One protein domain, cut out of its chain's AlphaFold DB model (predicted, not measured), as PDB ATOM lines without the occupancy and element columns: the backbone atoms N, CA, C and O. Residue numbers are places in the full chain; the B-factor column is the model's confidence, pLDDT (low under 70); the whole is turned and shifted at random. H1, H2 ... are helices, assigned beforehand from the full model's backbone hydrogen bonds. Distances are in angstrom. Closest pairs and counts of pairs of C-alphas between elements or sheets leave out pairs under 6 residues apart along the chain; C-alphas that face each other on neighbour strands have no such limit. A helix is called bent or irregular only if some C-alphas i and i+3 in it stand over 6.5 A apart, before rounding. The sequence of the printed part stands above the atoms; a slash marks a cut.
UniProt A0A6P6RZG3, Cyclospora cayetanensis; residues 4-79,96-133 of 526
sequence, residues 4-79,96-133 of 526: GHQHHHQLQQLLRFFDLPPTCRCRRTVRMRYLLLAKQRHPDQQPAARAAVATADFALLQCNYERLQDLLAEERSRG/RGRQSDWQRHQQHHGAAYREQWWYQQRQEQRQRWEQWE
ATOM      1  N   GLY A   4       5.933  13.526  30.016       73.06
ATOM      2  CA  GLY A   4       5.910  12.105  29.631       73.06
ATOM      3  C   GLY A   4       4.897  11.256  30.411       73.06
ATOM      4  O   GLY A   4       4.127  10.495  29.824       73.06
ATOM      5  N   HIS A   5       4.867  11.397  31.740       75.81
ATOM      6  CA  HIS A   5       4.131  10.473  32.614       75.81
ATOM      7  C   HIS A   5       2.603  10.578  32.481       75.81
ATOM      8  O   HIS A   5       1.919   9.555  32.507       75.81
ATOM      9  N   GLN A   6       2.062  11.785  32.269       82.12
ATOM     10  CA  GLN A   6       0.617  11.987  32.089       82.12
ATOM     11  C   GLN A   6       0.092  11.283  30.826       82.12
ATOM     12  O   GLN A   6      -0.911  10.574  30.896       82.12
ATOM     13  N   HIS A   7       0.808  11.401  29.699       84.56
ATOM     14  CA  HIS A   7       0.460  10.739  28.437       84.56
ATOM     15  C   HIS A   7       0.425   9.210  28.595       84.56
ATOM     16  O   HIS A   7      -0.514   8.553  28.147       84.56
ATOM     17  N   HIS A   8       1.422   8.626  29.271       86.88
ATOM     18  CA  HIS A   8       1.467   7.178  29.479       86.88
ATOM     19  C   HIS A   8       0.347   6.684  30.413       86.88
ATOM     20  O   HIS A   8      -0.277   5.660  30.132       86.88
ATOM     21  N   HIS A   9       0.028   7.423  31.482       91.00
ATOM     22  CA  HIS A   9      -1.078   7.069  32.377       91.00
ATOM     23  C   HIS A   9      -2.444   7.154  31.670       91.00
ATOM     24  O   HIS A   9      -3.246   6.225  31.760       91.00
ATOM     25  N   GLN A  10      -2.687   8.216  30.892       92.56
ATOM     26  CA  GLN A  10      -3.920   8.377  30.114       92.56
ATOM     27  C   GLN A  10      -4.085   7.274  29.051       92.56
ATOM     28  O   GLN A  10      -5.184   6.748  28.866       92.56
ATOM     29  N   LEU A  11      -2.989   6.866  28.401       93.69
ATOM     30  CA  LEU A  11      -2.986   5.745  27.461       93.69
ATOM     31  C   LEU A  11      -3.333   4.410  28.146       93.69
ATOM     32  O   LEU A  11      -4.128   3.643  27.605       93.69
ATOM     33  N   GLN A  12      -2.805   4.141  29.346       94.00
ATOM     34  CA  GLN A  12      -3.170   2.943  30.116       94.00
ATOM     35  C   GLN A  12      -4.654   2.936  30.521       94.00
ATOM     36  O   GLN A  12      -5.305   1.896  30.407       94.00
ATOM     37  N   GLN A  13      -5.206   4.076  30.957       95.56
ATOM     38  CA  GLN A  13      -6.636   4.203  31.279       95.56
ATOM     39  C   GLN A  13      -7.521   3.892  30.060       95.56
ATOM     40  O   GLN A  13      -8.478   3.126  30.169       95.56
ATOM     41  N   LEU A  14      -7.176   4.429  28.886       96.06
ATOM     42  CA  LEU A  14      -7.925   4.183  27.653       96.06
ATOM     43  C   LEU A  14      -7.793   2.734  27.170       96.06
ATOM     44  O   LEU A  14      -8.795   2.141  26.788       96.06
ATOM     45  N   LEU A  15      -6.606   2.121  27.239       96.19
ATOM     46  CA  LEU A  15      -6.449   0.699  26.906       96.19
ATOM     47  C   LEU A  15      -7.304  -0.195  27.822       96.19
ATOM     48  O   LEU A  15      -7.976  -1.092  27.316       96.19
ATOM     49  N   ARG A  16      -7.376   0.106  29.130       96.62
ATOM     50  CA  ARG A  16      -8.294  -0.575  30.062       96.62
ATOM     51  C   ARG A  16      -9.768  -0.380  29.688       96.62
ATOM     52  O   ARG A  16     -10.505  -1.354  29.715       96.62
ATOM     53  N   PHE A  17     -10.191   0.820  29.280       96.50
ATOM     54  CA  PHE A  17     -11.574   1.086  28.839       96.50
ATOM     55  C   PHE A  17     -12.002   0.259  27.607       96.50
ATOM     56  O   PHE A  17     -13.187  -0.018  27.434       96.50
ATOM     57  N   PHE A  18     -11.056  -0.160  26.761       96.44
ATOM     58  CA  PHE A  18     -11.316  -1.076  25.645       96.44
ATOM     59  C   PHE A  18     -11.123  -2.564  26.004       96.44
ATOM     60  O   PHE A  18     -11.277  -3.407  25.124       96.44
ATOM     61  N   ASP A  19     -10.786  -2.913  27.249       96.62
ATOM     62  CA  ASP A  19     -10.367  -4.261  27.670       96.62
ATOM     63  C   ASP A  19      -9.143  -4.782  26.887       96.62
ATOM     64  O   ASP A  19      -9.075  -5.939  26.467       96.62
ATOM     65  N   LEU A  20      -8.171  -3.899  26.636       96.12
ATOM     66  CA  LEU A  20      -6.925  -4.217  25.940       96.12
ATOM     67  C   LEU A  20      -5.739  -4.267  26.918       96.12
ATOM     68  O   LEU A  20      -5.669  -3.447  27.837       96.12
ATOM     69  N   PRO A  21      -4.755  -5.165  26.703       94.50
ATOM     70  CA  PRO A  21      -3.528  -5.181  27.495       94.50
ATOM     71  C   PRO A  21      -2.827  -3.811  27.486       94.50
ATOM     72  O   PRO A  21      -2.769  -3.174  26.429       94.50
ATOM     73  N   PRO A  22      -2.213  -3.365  28.599       90.44
ATOM     74  CA  PRO A  22      -1.523  -2.070  28.667       90.44
ATOM     75  C   PRO A  22      -0.306  -1.982  27.729       90.44
ATOM     76  O   PRO A  22       0.148  -0.887  27.406       90.44
ATOM     77  N   THR A  23       0.192  -3.126  27.251       90.69
ATOM     78  CA  THR A  23       1.244  -3.280  26.234       90.69
ATOM     79  C   THR A  23       0.726  -3.218  24.790       90.69
ATOM     80  O   THR A  23       1.517  -3.172  23.851       90.69
ATOM     81  N   CYS A  24      -0.592  -3.204  24.559       91.00
ATOM     82  CA  CYS A  24      -1.157  -3.224  23.212       91.00
ATOM     83  C   CYS A  24      -0.875  -1.909  22.466       91.00
ATOM     84  O   CYS A  24      -1.366  -0.848  22.843       91.00
ATOM     85  N   ARG A  25      -0.121  -1.995  21.362       90.88
ATOM     86  CA  ARG A  25       0.144  -0.885  20.417       90.88
ATOM     87  C   ARG A  25      -0.405  -1.120  19.009       90.88
ATOM     88  O   ARG A  25      -0.269  -0.284  18.116       90.88
ATOM     89  N   CYS A  26      -1.057  -2.258  18.780       91.25
ATOM     90  CA  CYS A  26      -1.562  -2.624  17.464       91.25
ATOM     91  C   CYS A  26      -2.865  -1.875  17.126       91.25
ATOM     92  O   CYS A  26      -3.951  -2.260  17.565       91.25
ATOM     93  N   ARG A  27      -2.777  -0.854  16.258       92.12
ATOM     94  CA  ARG A  27      -3.942  -0.115  15.721       92.12
ATOM     95  C   ARG A  27      -5.031  -1.029  15.128       92.12
ATOM     96  O   ARG A  27      -6.210  -0.694  15.213       92.12
ATOM     97  N   ARG A  28      -4.672  -2.196  14.565       93.19
ATOM     98  CA  ARG A  28      -5.647  -3.192  14.072       93.19
ATOM     99  C   ARG A  28      -6.449  -3.810  15.221       93.19
ATOM    100  O   ARG A  28      -7.668  -3.887  15.107       93.19
ATOM    101  N   THR A  29      -5.798  -4.199  16.316       93.44
ATOM    102  CA  THR A  29      -6.460  -4.761  17.508       93.44
ATOM    103  C   THR A  29      -7.384  -3.732  18.159       93.44
ATOM    104  O   THR A  29      -8.548  -4.037  18.403       93.44
ATOM    105  N   VAL A  30      -6.912  -2.489  18.328       95.06
ATOM    106  CA  VAL A  30      -7.718  -1.373  18.857       95.06
ATOM    107  C   VAL A  30      -8.968  -1.139  18.000       95.06
ATOM    108  O   VAL A  30     -10.080  -1.110  18.523       95.06
ATOM    109  N   ARG A  31      -8.819  -1.066  16.668       96.56
ATOM    110  CA  ARG A  31      -9.952  -0.925  15.737       96.56
ATOM    111  C   ARG A  31     -10.927  -2.104  15.797       96.56
ATOM    112  O   ARG A  31     -12.133  -1.879  15.765       96.56
ATOM    113  N   MET A  32     -10.439  -3.342  15.878       95.62
ATOM    114  CA  MET A  32     -11.308  -4.519  15.998       95.62
ATOM    115  C   MET A  32     -12.106  -4.503  17.305       95.62
ATOM    116  O   MET A  32     -13.304  -4.776  17.286       95.62
ATOM    117  N   ARG A  33     -11.474  -4.136  18.426       97.12
ATOM    118  CA  ARG A  33     -12.140  -4.067  19.732       97.12
ATOM    119  C   ARG A  33     -13.166  -2.934  19.799       97.12
ATOM    120  O   ARG A  33     -14.282  -3.177  20.251       97.12
ATOM    121  N   TYR A  34     -12.848  -1.763  19.241       97.50
ATOM    122  CA  TYR A  34     -13.826  -0.692  19.022       97.50
ATOM    123  C   TYR A  34     -15.028  -1.176  18.203       97.50
ATOM    124  O   TYR A  34     -16.155  -0.980  18.637       97.50
ATOM    125  N   LEU A  35     -14.825  -1.864  17.072       97.38
ATOM    126  CA  LEU A  35     -15.933  -2.357  16.241       97.38
ATOM    127  C   LEU A  35     -16.829  -3.383  16.964       97.38
ATOM    128  O   LEU A  35     -18.034  -3.407  16.723       97.38
ATOM    129  N   LEU A  36     -16.271  -4.203  17.861       97.19
ATOM    130  CA  LEU A  36     -17.050  -5.130  18.692       97.19
ATOM    131  C   LEU A  36     -17.913  -4.384  19.723       97.19
ATOM    132  O   LEU A  36     -19.121  -4.612  19.781       97.19
ATOM    133  N   LEU A  37     -17.320  -3.450  20.476       96.62
ATOM    134  CA  LEU A  37     -18.043  -2.633  21.460       96.62
ATOM    135  C   LEU A  37     -19.078  -1.714  20.790       96.62
ATOM    136  O   LEU A  37     -20.203  -1.598  21.271       96.62
ATOM    137  N   ALA A  38     -18.738  -1.123  19.642       96.25
ATOM    138  CA  ALA A  38     -19.623  -0.268  18.856       96.25
ATOM    139  C   ALA A  38     -20.815  -1.051  18.295       96.25
ATOM    140  O   ALA A  38     -21.912  -0.508  18.216       96.25
ATOM    141  N   LYS A  39     -20.643  -2.340  17.962       95.62
ATOM    142  CA  LYS A  39     -21.774  -3.212  17.625       95.62
ATOM    143  C   LYS A  39     -22.668  -3.453  18.845       95.62
ATOM    144  O   LYS A  39     -23.879  -3.339  18.710       95.62
ATOM    145  N   GLN A  40     -22.103  -3.768  20.011       92.88
ATOM    146  CA  GLN A  40     -22.871  -4.072  21.230       92.88
ATOM    147  C   GLN A  40     -23.637  -2.858  21.791       92.88
ATOM    148  O   GLN A  40     -24.777  -2.994  22.234       92.88
ATOM    149  N   ARG A  41     -23.022  -1.670  21.761       93.19
ATOM    150  CA  ARG A  41     -23.573  -0.422  22.320       93.19
ATOM    151  C   ARG A  41     -24.269   0.473  21.284       93.19
ATOM    152  O   ARG A  41     -24.552   1.628  21.578       93.19
ATOM    153  N   HIS A  42     -24.536  -0.020  20.073       94.69
ATOM    154  CA  HIS A  42     -25.203   0.782  19.042       94.69
ATOM    155  C   HIS A  42     -26.645   1.124  19.464       94.69
ATOM    156  O   HIS A  42     -27.385   0.192  19.799       94.69
ATOM    157  N   PRO A  43     -27.098   2.391  19.393       93.38
ATOM    158  CA  PRO A  43     -28.447   2.765  19.823       93.38
ATOM    159  C   PRO A  43     -29.544   1.999  19.064       93.38
ATOM    160  O   PRO A  43     -30.454   1.474  19.696       93.38
ATOM    161  N   ASP A  44     -29.407   1.808  17.746       93.56
ATOM    162  CA  ASP A  44     -30.347   1.028  16.913       93.56
ATOM    163  C   ASP A  44     -30.508  -0.456  17.318       93.56
ATOM    164  O   ASP A  44     -31.429  -1.121  16.848       93.56
ATOM    165  N   GLN A  45     -29.599  -1.005  18.134       90.56
ATOM    166  CA  GLN A  45     -29.660  -2.386  18.643       90.56
ATOM    167  C   GLN A  45     -30.178  -2.464  20.090       90.56
ATOM    168  O   GLN A  45     -30.294  -3.561  20.634       90.56
ATOM    169  N   GLN A  46     -30.490  -1.329  20.721       90.88
ATOM    170  CA  GLN A  46     -30.958  -1.252  22.105       90.88
ATOM    171  C   GLN A  46     -32.472  -0.964  22.166       90.88
ATOM    172  O   GLN A  46     -33.009  -0.296  21.280       90.88
ATOM    173  N   PRO A  47     -33.194  -1.436  23.204       90.81
ATOM    174  CA  PRO A  47     -34.607  -1.106  23.388       90.81
ATOM    175  C   PRO A  47     -34.825   0.409  23.484       90.81
ATOM    176  O   PRO A  47     -34.002   1.112  24.068       90.81
ATOM    177  N   ALA A  48     -35.960   0.914  22.987       86.06
ATOM    178  CA  ALA A  48     -36.234   2.355  22.908       86.06
ATOM    179  C   ALA A  48     -36.045   3.097  24.250       86.06
ATOM    180  O   ALA A  48     -35.449   4.171  24.278       86.06
ATOM    181  N   ALA A  49     -36.445   2.482  25.370       86.00
ATOM    182  CA  ALA A  49     -36.262   3.022  26.722       86.00
ATOM    183  C   ALA A  49     -34.786   3.195  27.153       86.00
ATOM    184  O   ALA A  49     -34.500   3.958  28.071       86.00
ATOM    185  N   ARG A  50     -33.838   2.510  26.498       89.19
ATOM    186  CA  ARG A  50     -32.385   2.634  26.727       89.19
ATOM    187  C   ARG A  50     -31.646   3.361  25.600       89.19
ATOM    188  O   ARG A  50     -30.463   3.647  25.758       89.19
ATOM    189  N   ALA A  51     -32.311   3.710  24.495       87.25
ATOM    190  CA  ALA A  51     -31.669   4.306  23.320       87.25
ATOM    191  C   ALA A  51     -30.948   5.637  23.623       87.25
ATOM    192  O   ALA A  51     -29.874   5.890  23.079       87.25
ATOM    193  N   ALA A  52     -31.484   6.461  24.531       88.56
ATOM    194  CA  ALA A  52     -30.838   7.705  24.964       88.56
ATOM    195  C   ALA A  52     -29.512   7.449  25.709       88.56
ATOM    196  O   ALA A  52     -28.492   8.054  25.378       88.56
ATOM    197  N   VAL A  53     -29.504   6.501  26.654       93.69
ATOM    198  CA  VAL A  53     -28.298   6.092  27.398       93.69
ATOM    199  C   VAL A  53     -27.277   5.462  26.450       93.69
ATOM    200  O   VAL A  53     -26.122   5.873  26.430       93.69
ATOM    201  N   ALA A  54     -27.724   4.555  25.575       91.81
ATOM    202  CA  ALA A  54     -26.879   3.926  24.563       91.81
ATOM    203  C   ALA A  54     -26.241   4.943  23.600       91.81
ATOM    204  O   ALA A  54     -25.099   4.769  23.190       91.81
ATOM    205  N   THR A  55     -26.942   6.035  23.270       94.44
ATOM    206  CA  THR A  55     -26.389   7.120  22.443       94.44
ATOM    207  C   THR A  55     -25.259   7.860  23.170       94.44
ATOM    208  O   THR A  55     -24.229   8.146  22.561       94.44
ATOM    209  N   ALA A  56     -25.405   8.122  24.475       94.38
ATOM    210  CA  ALA A  56     -24.346   8.719  25.291       94.38
ATOM    211  C   ALA A  56     -23.140   7.773  25.464       94.38
ATOM    212  O   ALA A  56     -22.000   8.191  25.257       94.38
ATOM    213  N   ASP A  57     -23.384   6.489  25.752       94.31
ATOM    214  CA  ASP A  57     -22.350   5.448  25.825       94.31
ATOM    215  C   ASP A  57     -21.577   5.304  24.507       94.31
ATOM    216  O   ASP A  57     -20.353   5.145  24.510       94.31
ATOM    217  N   PHE A  58     -22.276   5.363  23.370       96.50
ATOM    218  CA  PHE A  58     -21.675   5.268  22.042       96.50
ATOM    219  C   PHE A  58     -20.838   6.511  21.701       96.50
ATOM    220  O   PHE A  58     -19.730   6.379  21.183       96.50
ATOM    221  N   ALA A  59     -21.313   7.711  22.045       96.19
ATOM    222  CA  ALA A  59     -20.549   8.948  21.873       96.19
ATOM    223  C   ALA A  59     -19.267   8.959  22.731       96.19
ATOM    224  O   ALA A  59     -18.198   9.349  22.253       96.19
ATOM    225  N   LEU A  60     -19.345   8.471  23.973       96.19
ATOM    226  CA  LEU A  60     -18.188   8.313  24.860       96.19
ATOM    227  C   LEU A  60     -17.204   7.259  24.319       96.19
ATOM    228  O   LEU A  60     -15.996   7.500  24.301       96.19
ATOM    229  N   LEU A  61     -17.709   6.128  23.813       97.12
ATOM    230  CA  LEU A  61     -16.916   5.091  23.146       97.12
ATOM    231  C   LEU A  61     -16.165   5.634  21.917       97.12
ATOM    232  O   LEU A  61     -14.985   5.326  21.748       97.12
ATOM    233  N   GLN A  62     -16.818   6.452  21.084       96.62
ATOM    234  CA  GLN A  62     -16.187   7.089  19.924       96.62
ATOM    235  C   GLN A  62     -15.111   8.102  20.348       96.62
ATOM    236  O   GLN A  62     -13.980   8.012  19.876       96.62
ATOM    237  N   CYS A  63     -15.414   9.006  21.284       97.12
ATOM    238  CA  CYS A  63     -14.461  10.012  21.767       97.12
ATOM    239  C   CYS A  63     -13.210   9.373  22.409       97.12
ATOM    240  O   CYS A  63     -12.078   9.787  22.145       97.12
ATOM    241  N   ASN A  64     -13.390   8.302  23.193       97.31
ATOM    242  CA  ASN A  64     -12.276   7.531  23.752       97.31
ATOM    243  C   ASN A  64     -11.477   6.778  22.674       97.31
ATOM    244  O   ASN A  64     -10.264   6.628  22.818       97.31
ATOM    245  N   TYR A  65     -12.119   6.315  21.597       97.62
ATOM    246  CA  TYR A  65     -11.440   5.658  20.476       97.62
ATOM    247  C   TYR A  65     -10.582   6.636  19.669       97.62
ATOM    248  O   TYR A  65      -9.435   6.317  19.360       97.62
ATOM    249  N   GLU A  66     -11.108   7.823  19.366       97.12
ATOM    250  CA  GLU A  66     -10.387   8.897  18.672       97.12
ATOM    251  C   GLU A  66      -9.169   9.340  19.497       97.12
ATOM    252  O   GLU A  66      -8.036   9.210  19.033       97.12
ATOM    253  N   ARG A  67      -9.366   9.670  20.783       95.94
ATOM    254  CA  ARG A  67      -8.267  10.000  21.709       95.94
ATOM    255  C   ARG A  67      -7.216   8.885  21.817       95.94
ATOM    256  O   ARG A  67      -6.024   9.168  21.906       95.94
ATOM    257  N   LEU A  68      -7.628   7.615  21.798       95.12
ATOM    258  CA  LEU A  68      -6.701   6.479  21.799       95.12
ATOM    259  C   LEU A  68      -5.939   6.342  20.467       95.12
ATOM    260  O   LEU A  68      -4.776   5.940  20.480       95.12
ATOM    261  N   GLN A  69      -6.536   6.689  19.321       95.38
ATOM    262  CA  GLN A  69      -5.804   6.738  18.048       95.38
ATOM    263  C   GLN A  69      -4.737   7.832  18.027       95.38
ATOM    264  O   GLN A  69      -3.656   7.576  17.482       95.38
ATOM    265  N   ASP A  70      -5.036   8.990  18.620       93.88
ATOM    266  CA  ASP A  70      -4.140  10.145  18.702       93.88
ATOM    267  C   ASP A  70      -2.945   9.861  19.617       93.88
ATOM    268  O   ASP A  70      -1.804   9.981  19.180       93.88
ATOM    269  N   LEU A  71      -3.168   9.346  20.833       93.00
ATOM    270  CA  LEU A  71      -2.078   8.946  21.740       93.00
ATOM    271  C   LEU A  71      -1.202   7.824  21.139       93.00
ATOM    272  O   LEU A  71       0.009   7.793  21.350       93.00
ATOM    273  N   LEU A  72      -1.784   6.922  20.335       91.56
ATOM    274  CA  LEU A  72      -1.047   5.906  19.562       91.56
ATOM    275  C   LEU A  72      -0.453   6.438  18.241       91.56
ATOM    276  O   LEU A  72       0.282   5.712  17.566       91.56
ATOM    277  N   ALA A  73      -0.786   7.663  17.827       88.50
ATOM    278  CA  ALA A  73      -0.053   8.409  16.805       88.50
ATOM    279  C   ALA A  73       1.161   9.093  17.443       88.50
ATOM    280  O   ALA A  73       2.267   8.996  16.919       88.50
ATOM    281  N   GLU A  74       0.951   9.726  18.597       87.88
ATOM    282  CA  GLU A  74       1.947  10.522  19.300       87.88
ATOM    283  C   GLU A  74       3.045   9.665  19.946       87.88
ATOM    284  O   GLU A  74       4.218   9.992  19.797       87.88
ATOM    285  N   GLU A  75       2.743   8.506  20.544       84.50
ATOM    286  CA  GLU A  75       3.806   7.556  20.929       84.50
ATOM    287  C   GLU A  75       4.628   7.083  19.711       84.50
ATOM    288  O   GLU A  75       5.814   6.789  19.845       84.50
ATOM    289  N   ARG A  76       4.032   7.037  18.510       82.81
ATOM    290  CA  ARG A  76       4.722   6.617  17.279       82.81
ATOM    291  C   ARG A  76       5.559   7.731  16.639       82.81
ATOM    292  O   ARG A  76       6.504   7.403  15.930       82.81
ATOM    293  N   SER A  77       5.247   9.007  16.874       79.62
ATOM    294  CA  SER A  77       6.081  10.143  16.443       79.62
ATOM    295  C   SER A  77       7.106  10.577  17.497       79.62
ATOM    296  O   SER A  77       8.140  11.128  17.137       79.62
ATOM    297  N   ARG A  78       6.851  10.305  18.785       73.88
ATOM    298  CA  ARG A  78       7.816  10.476  19.887       73.88
ATOM    299  C   ARG A  78       8.802   9.310  20.013       73.88
ATOM    300  O   ARG A  78       9.858   9.485  20.614       73.88
ATOM    301  N   GLY A  79       8.475   8.133  19.475       60.06
ATOM    302  CA  GLY A  79       9.402   7.007  19.370       60.06
ATOM    303  C   GLY A  79      10.587   7.357  18.467       60.06
ATOM    304  O   GLY A  79      10.396   7.707  17.305       60.06
ATOM    305  N   ARG A  96       2.511   4.613  -0.588       69.44
ATOM    306  CA  ARG A  96       1.219   3.914  -0.507       69.44
ATOM    307  C   ARG A  96       0.054   4.847  -0.154       69.44
ATOM    308  O   ARG A  96      -1.059   4.630  -0.636       69.44
ATOM    309  N   GLY A  97       0.314   5.885   0.640       63.22
ATOM    310  CA  GLY A  97      -0.605   6.989   0.916       63.22
ATOM    311  C   GLY A  97      -0.966   7.736  -0.365       63.22
ATOM    312  O   GLY A  97      -2.117   7.681  -0.791       63.22
ATOM    313  N   ARG A  98       0.031   8.297  -1.067       69.50
ATOM    314  CA  ARG A  98      -0.177   9.007  -2.345       69.50
ATOM    315  C   ARG A  98      -0.927   8.162  -3.383       69.50
ATOM    316  O   ARG A  98      -1.808   8.678  -4.063       69.50
ATOM    317  N   GLN A  99      -0.640   6.861  -3.478       67.31
ATOM    318  CA  GLN A  99      -1.353   5.955  -4.390       67.31
ATOM    319  C   GLN A  99      -2.827   5.730  -3.988       67.31
ATOM    320  O   GLN A  99      -3.695   5.592  -4.852       67.31
ATOM    321  N   SER A 100      -3.122   5.741  -2.686       63.50
ATOM    322  CA  SER A 100      -4.482   5.630  -2.140       63.50
ATOM    323  C   SER A 100      -5.277   6.933  -2.318       63.50
ATOM    324  O   SER A 100      -6.456   6.891  -2.676       63.50
ATOM    325  N   ASP A 101      -4.637   8.094  -2.157       64.75
ATOM    326  CA  ASP A 101      -5.262   9.401  -2.393       64.75
ATOM    327  C   ASP A 101      -5.505   9.681  -3.882       64.75
ATOM    328  O   ASP A 101      -6.498  10.324  -4.231       64.75
ATOM    329  N   TRP A 102      -4.684   9.119  -4.776       64.75
ATOM    330  CA  TRP A 102      -4.944   9.135  -6.221       64.75
ATOM    331  C   TRP A 102      -6.168   8.277  -6.594       64.75
ATOM    332  O   TRP A 102      -7.012   8.706  -7.384       64.75
ATOM    333  N   GLN A 103      -6.343   7.106  -5.960       63.16
ATOM    334  CA  GLN A 103      -7.586   6.330  -6.088       63.16
ATOM    335  C   GLN A 103      -8.802   7.076  -5.522       63.16
ATOM    336  O   GLN A 103      -9.869   7.042  -6.140       63.16
ATOM    337  N   ARG A 104      -8.667   7.786  -4.391       59.66
ATOM    338  CA  ARG A 104      -9.741   8.652  -3.873       59.66
ATOM    339  C   ARG A 104     -10.100   9.761  -4.857       59.66
ATOM    340  O   ARG A 104     -11.282   9.938  -5.130       59.66
ATOM    341  N   HIS A 105      -9.124  10.452  -5.447       59.91
ATOM    342  CA  HIS A 105      -9.394  11.489  -6.450       59.91
ATOM    343  C   HIS A 105     -10.169  10.937  -7.654       59.91
ATOM    344  O   HIS A 105     -11.193  11.512  -8.024       59.91
ATOM    345  N   GLN A 106      -9.790   9.775  -8.202       60.06
ATOM    346  CA  GLN A 106     -10.596   9.137  -9.255       60.06
ATOM    347  C   GLN A 106     -12.017   8.770  -8.793       60.06
ATOM    348  O   GLN A 106     -12.971   8.961  -9.549       60.06
ATOM    349  N   GLN A 107     -12.202   8.303  -7.552       58.25
ATOM    350  CA  GLN A 107     -13.542   8.044  -7.009       58.25
ATOM    351  C   GLN A 107     -14.375   9.328  -6.845       58.25
ATOM    352  O   GLN A 107     -15.575   9.292  -7.121       58.25
ATOM    353  N   HIS A 108     -13.761  10.455  -6.468       54.84
ATOM    354  CA  HIS A 108     -14.432  11.753  -6.344       54.84
ATOM    355  C   HIS A 108     -14.820  12.350  -7.708       54.84
ATOM    356  O   HIS A 108     -15.968  12.766  -7.873       54.84
ATOM    357  N   HIS A 109     -13.950  12.298  -8.725       55.44
ATOM    358  CA  HIS A 109     -14.342  12.652 -10.101       55.44
ATOM    359  C   HIS A 109     -15.477  11.747 -10.613       55.44
ATOM    360  O   HIS A 109     -16.462  12.220 -11.183       55.44
ATOM    361  N   GLY A 110     -15.403  10.448 -10.306       64.69
ATOM    362  CA  GLY A 110     -16.466   9.480 -10.574       64.69
ATOM    363  C   GLY A 110     -17.740   9.656  -9.733       64.69
ATOM    364  O   GLY A 110     -18.698   8.916  -9.967       64.69
ATOM    365  N   ALA A 111     -17.786  10.576  -8.764       71.06
ATOM    366  CA  ALA A 111     -18.994  10.926  -8.015       71.06
ATOM    367  C   ALA A 111     -19.751  12.069  -8.706       71.06
ATOM    368  O   ALA A 111     -20.919  11.889  -9.048       71.06
ATOM    369  N   ALA A 112     -19.070  13.178  -9.022       74.56
ATOM    370  CA  ALA A 112     -19.666  14.320  -9.723       74.56
ATOM    371  C   ALA A 112     -20.281  13.917 -11.079       74.56
ATOM    372  O   ALA A 112     -21.430  14.249 -11.370       74.56
ATOM    373  N   TYR A 113     -19.570  13.096 -11.864       76.69
ATOM    374  CA  TYR A 113     -20.094  12.548 -13.121       76.69
ATOM    375  C   TYR A 113     -21.356  11.684 -12.916       76.69
ATOM    376  O   TYR A 113     -22.295  11.743 -13.710       76.69
ATOM    377  N   ARG A 114     -21.423  10.908 -11.822       76.38
ATOM    378  CA  ARG A 114     -22.608  10.103 -11.482       76.38
ATOM    379  C   ARG A 114     -23.800  10.964 -11.066       76.38
ATOM    380  O   ARG A 114     -24.924  10.608 -11.409       76.38
ATOM    381  N   GLU A 115     -23.585  12.076 -10.369       81.25
ATOM    382  CA  GLU A 115     -24.663  13.016 -10.038       81.25
ATOM    383  C   GLU A 115     -25.195  13.729 -11.287       81.25
ATOM    384  O   GLU A 115     -26.410  13.788 -11.478       81.25
ATOM    385  N   GLN A 116     -24.310  14.165 -12.190       82.94
ATOM    386  CA  GLN A 116     -24.689  14.770 -13.472       82.94
ATOM    387  C   GLN A 116     -25.494  13.792 -14.351       82.94
ATOM    388  O   GLN A 116     -26.563  14.148 -14.851       82.94
ATOM    389  N   TRP A 117     -25.048  12.534 -14.456       87.12
ATOM    390  CA  TRP A 117     -25.776  11.463 -15.148       87.12
ATOM    391  C   TRP A 117     -27.160  11.198 -14.529       87.12
ATOM    392  O   TRP A 117     -28.160  11.108 -15.245       87.12
ATOM    393  N   TRP A 118     -27.254  11.141 -13.195       87.12
ATOM    394  CA  TRP A 118     -28.536  10.993 -12.495       87.12
ATOM    395  C   TRP A 118     -29.478  12.180 -12.717       87.12
ATOM    396  O   TRP A 118     -30.697  11.991 -12.751       87.12
ATOM    397  N   TYR A 119     -28.942  13.392 -12.858       90.31
ATOM    398  CA  TYR A 119     -29.729  14.590 -13.141       90.31
ATOM    399  C   TYR A 119     -30.307  14.551 -14.562       90.31
ATOM    400  O   TYR A 119     -31.509  14.758 -14.745       90.31
ATOM    401  N   GLN A 120     -29.481  14.181 -15.546       91.38
ATOM    402  CA  GLN A 120     -29.890  14.001 -16.940       91.38
ATOM    403  C   GLN A 120     -30.961  12.906 -17.079       91.38
ATOM    404  O   GLN A 120     -32.040  13.160 -17.616       91.38
ATOM    405  N   GLN A 121     -30.741  11.722 -16.491       88.25
ATOM    406  CA  GLN A 121     -31.724  10.631 -16.524       88.25
ATOM    407  C   GLN A 121     -33.051  11.016 -15.837       88.25
ATOM    408  O   GLN A 121     -34.127  10.603 -16.277       88.25
ATOM    409  N   ARG A 122     -33.005  11.842 -14.781       91.31
ATOM    410  CA  ARG A 122     -34.207  12.365 -14.113       91.31
ATOM    411  C   ARG A 122     -34.989  13.337 -15.002       91.31
ATOM    412  O   ARG A 122     -36.219  13.292 -14.975       91.31
ATOM    413  N   GLN A 123     -34.319  14.175 -15.797       88.88
ATOM    414  CA  GLN A 123     -35.003  15.029 -16.774       88.88
ATOM    415  C   GLN A 123     -35.653  14.209 -17.896       88.88
ATOM    416  O   GLN A 123     -36.825  14.435 -18.191       88.88
ATOM    417  N   GLU A 124     -34.979  13.189 -18.440       91.31
ATOM    418  CA  GLU A 124     -35.611  12.305 -19.433       91.31
ATOM    419  C   GLU A 124     -36.840  11.557 -18.880       91.31
ATOM    420  O   GLU A 124     -37.732  11.177 -19.639       91.31
ATOM    421  N   GLN A 125     -36.878  11.251 -17.576       85.19
ATOM    422  CA  GLN A 125     -38.067  10.658 -16.955       85.19
ATOM    423  C   GLN A 125     -39.186  11.681 -16.747       85.19
ATOM    424  O   GLN A 125     -40.340  11.324 -16.965       85.19
ATOM    425  N   ARG A 126     -38.872  12.940 -16.406       92.56
ATOM    426  CA  ARG A 126     -39.866  14.027 -16.357       92.56
ATOM    427  C   ARG A 126     -40.518  14.261 -17.716       92.56
ATOM    428  O   ARG A 126     -41.730  14.133 -17.804       92.56
ATOM    429  N   GLN A 127     -39.732  14.434 -18.778       95.38
ATOM    430  CA  GLN A 127     -40.268  14.635 -20.132       95.38
ATOM    431  C   GLN A 127     -41.146  13.458 -20.595       95.38
ATOM    432  O   GLN A 127     -42.207  13.659 -21.179       95.38
ATOM    433  N   ARG A 128     -40.748  12.211 -20.292       94.44
ATOM    434  CA  ARG A 128     -41.569  11.016 -20.578       94.44
ATOM    435  C   ARG A 128     -42.833  10.921 -19.717       94.44
ATOM    436  O   ARG A 128     -43.805  10.317 -20.162       94.44
ATOM    437  N   TRP A 129     -42.827  11.484 -18.510       91.50
ATOM    438  CA  TRP A 129     -44.005  11.568 -17.648       91.50
ATOM    439  C   TRP A 129     -44.970  12.663 -18.113       91.50
ATOM    440  O   TRP A 129     -46.163  12.411 -18.225       91.50
ATOM    441  N   GLU A 130     -44.454  13.837 -18.470       94.19
ATOM    442  CA  GLU A 130     -45.211  14.967 -19.022       94.19
ATOM    443  C   GLU A 130     -45.907  14.557 -20.339       94.19
ATOM    444  O   GLU A 130     -47.127  14.659 -20.447       94.19
ATOM    445  N   GLN A 131     -45.189  13.907 -21.267       91.44
ATOM    446  CA  GLN A 131     -45.776  13.310 -22.482       91.44
ATOM    447  C   GLN A 131     -46.851  12.239 -22.198       91.44
ATOM    448  O   GLN A 131     -47.757  12.032 -23.010       91.44
ATOM    449  N   TRP A 132     -46.753  11.524 -21.071       93.69
ATOM    450  CA  TRP A 132     -47.758  10.544 -20.656       93.69
ATOM    451  C   TRP A 132     -48.982  11.215 -20.020       93.69
ATOM    452  O   TRP A 132     -50.106  10.793 -20.292       93.69
ATOM    453  N   GLU A 133     -48.797  12.285 -19.243       93.69
ATOM    454  CA  GLU A 133     -49.895  13.103 -18.720       93.69
ATOM    455  C   GLU A 133     -50.674  13.800 -19.834       93.69
ATOM    456  O   GLU A 133     -51.901  13.737 -19.827       93.69
TER     457      GLU A 133
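What this domain is: This is residues 4 to 79 and 96 to 133 of the 526 residues of a protein of Cyclospora cayetanensis (UniProt A0A6P6RZG3). One long lone helix, H4, sticks out free of a small three-helix body, in which H2 and the longer H3 make a helical hairpin and H1 packs on H3. The printed part has 114 residues with four named helices, H1, H2, H3 and H4 along the chain, and no named strand; the class is all helix. The whole is extended, with a radius of gyration of the C-alphas of 22.9 A, and flat, spanning 73 by 46 by 19 A.

How they stand to each other: H4, residues 96 to 133, stands free and touches no helix. H3, residues 48 to 78, touches H2, residues 27 to 40, with residues 58 to 72 alone; the closest C-alphas, those of Ala 38 and Phe 58, are 6.7 A apart. This hairpin runs opposite ways at a shallow tilt of 5 degrees. H1, residues 4 to 17, touches residues 64 to 71 of H3 alone, with the closest C-alphas, those of Leu 14 and Leu 68, 6.4 A apart. H1 and H3 run opposite ways at a steep tilt of 37 degrees, only just past shallow. H1 and H2 are only just apart, closest 8.4 A. Every O i to N i+4 pair is within hydrogen-bond range in H1 and H2, against 24 of 27 in H3 and 33 of 34 in H4.

Where its parts are: H4 is 55.0 A long and ends at C-alpha 133 (-49.895, 13.103, -18.720). H3, 44.9 A, has a kink of 27 degrees near residue 55 and is irregular, with C-alphas 49 and 52 7.4 A apart. H2 measures 20.1 A. H1, 20.7 A, begins at C-alpha 4 (5.910, 12.105, 29.631).

The domain as a whole: The C-alphas farthest apart, those of His 5 and Glu 133, are 74.6 A apart. Residues 80 to 95 are not printed; C-alphas 79 and 96 are 21.7 A apart across this cut. The links H1 to H2 and H2 to H3 are short. Mean pLDDT of the printed part is 87.1, with residue 79 and residues 96 to 110 under 70.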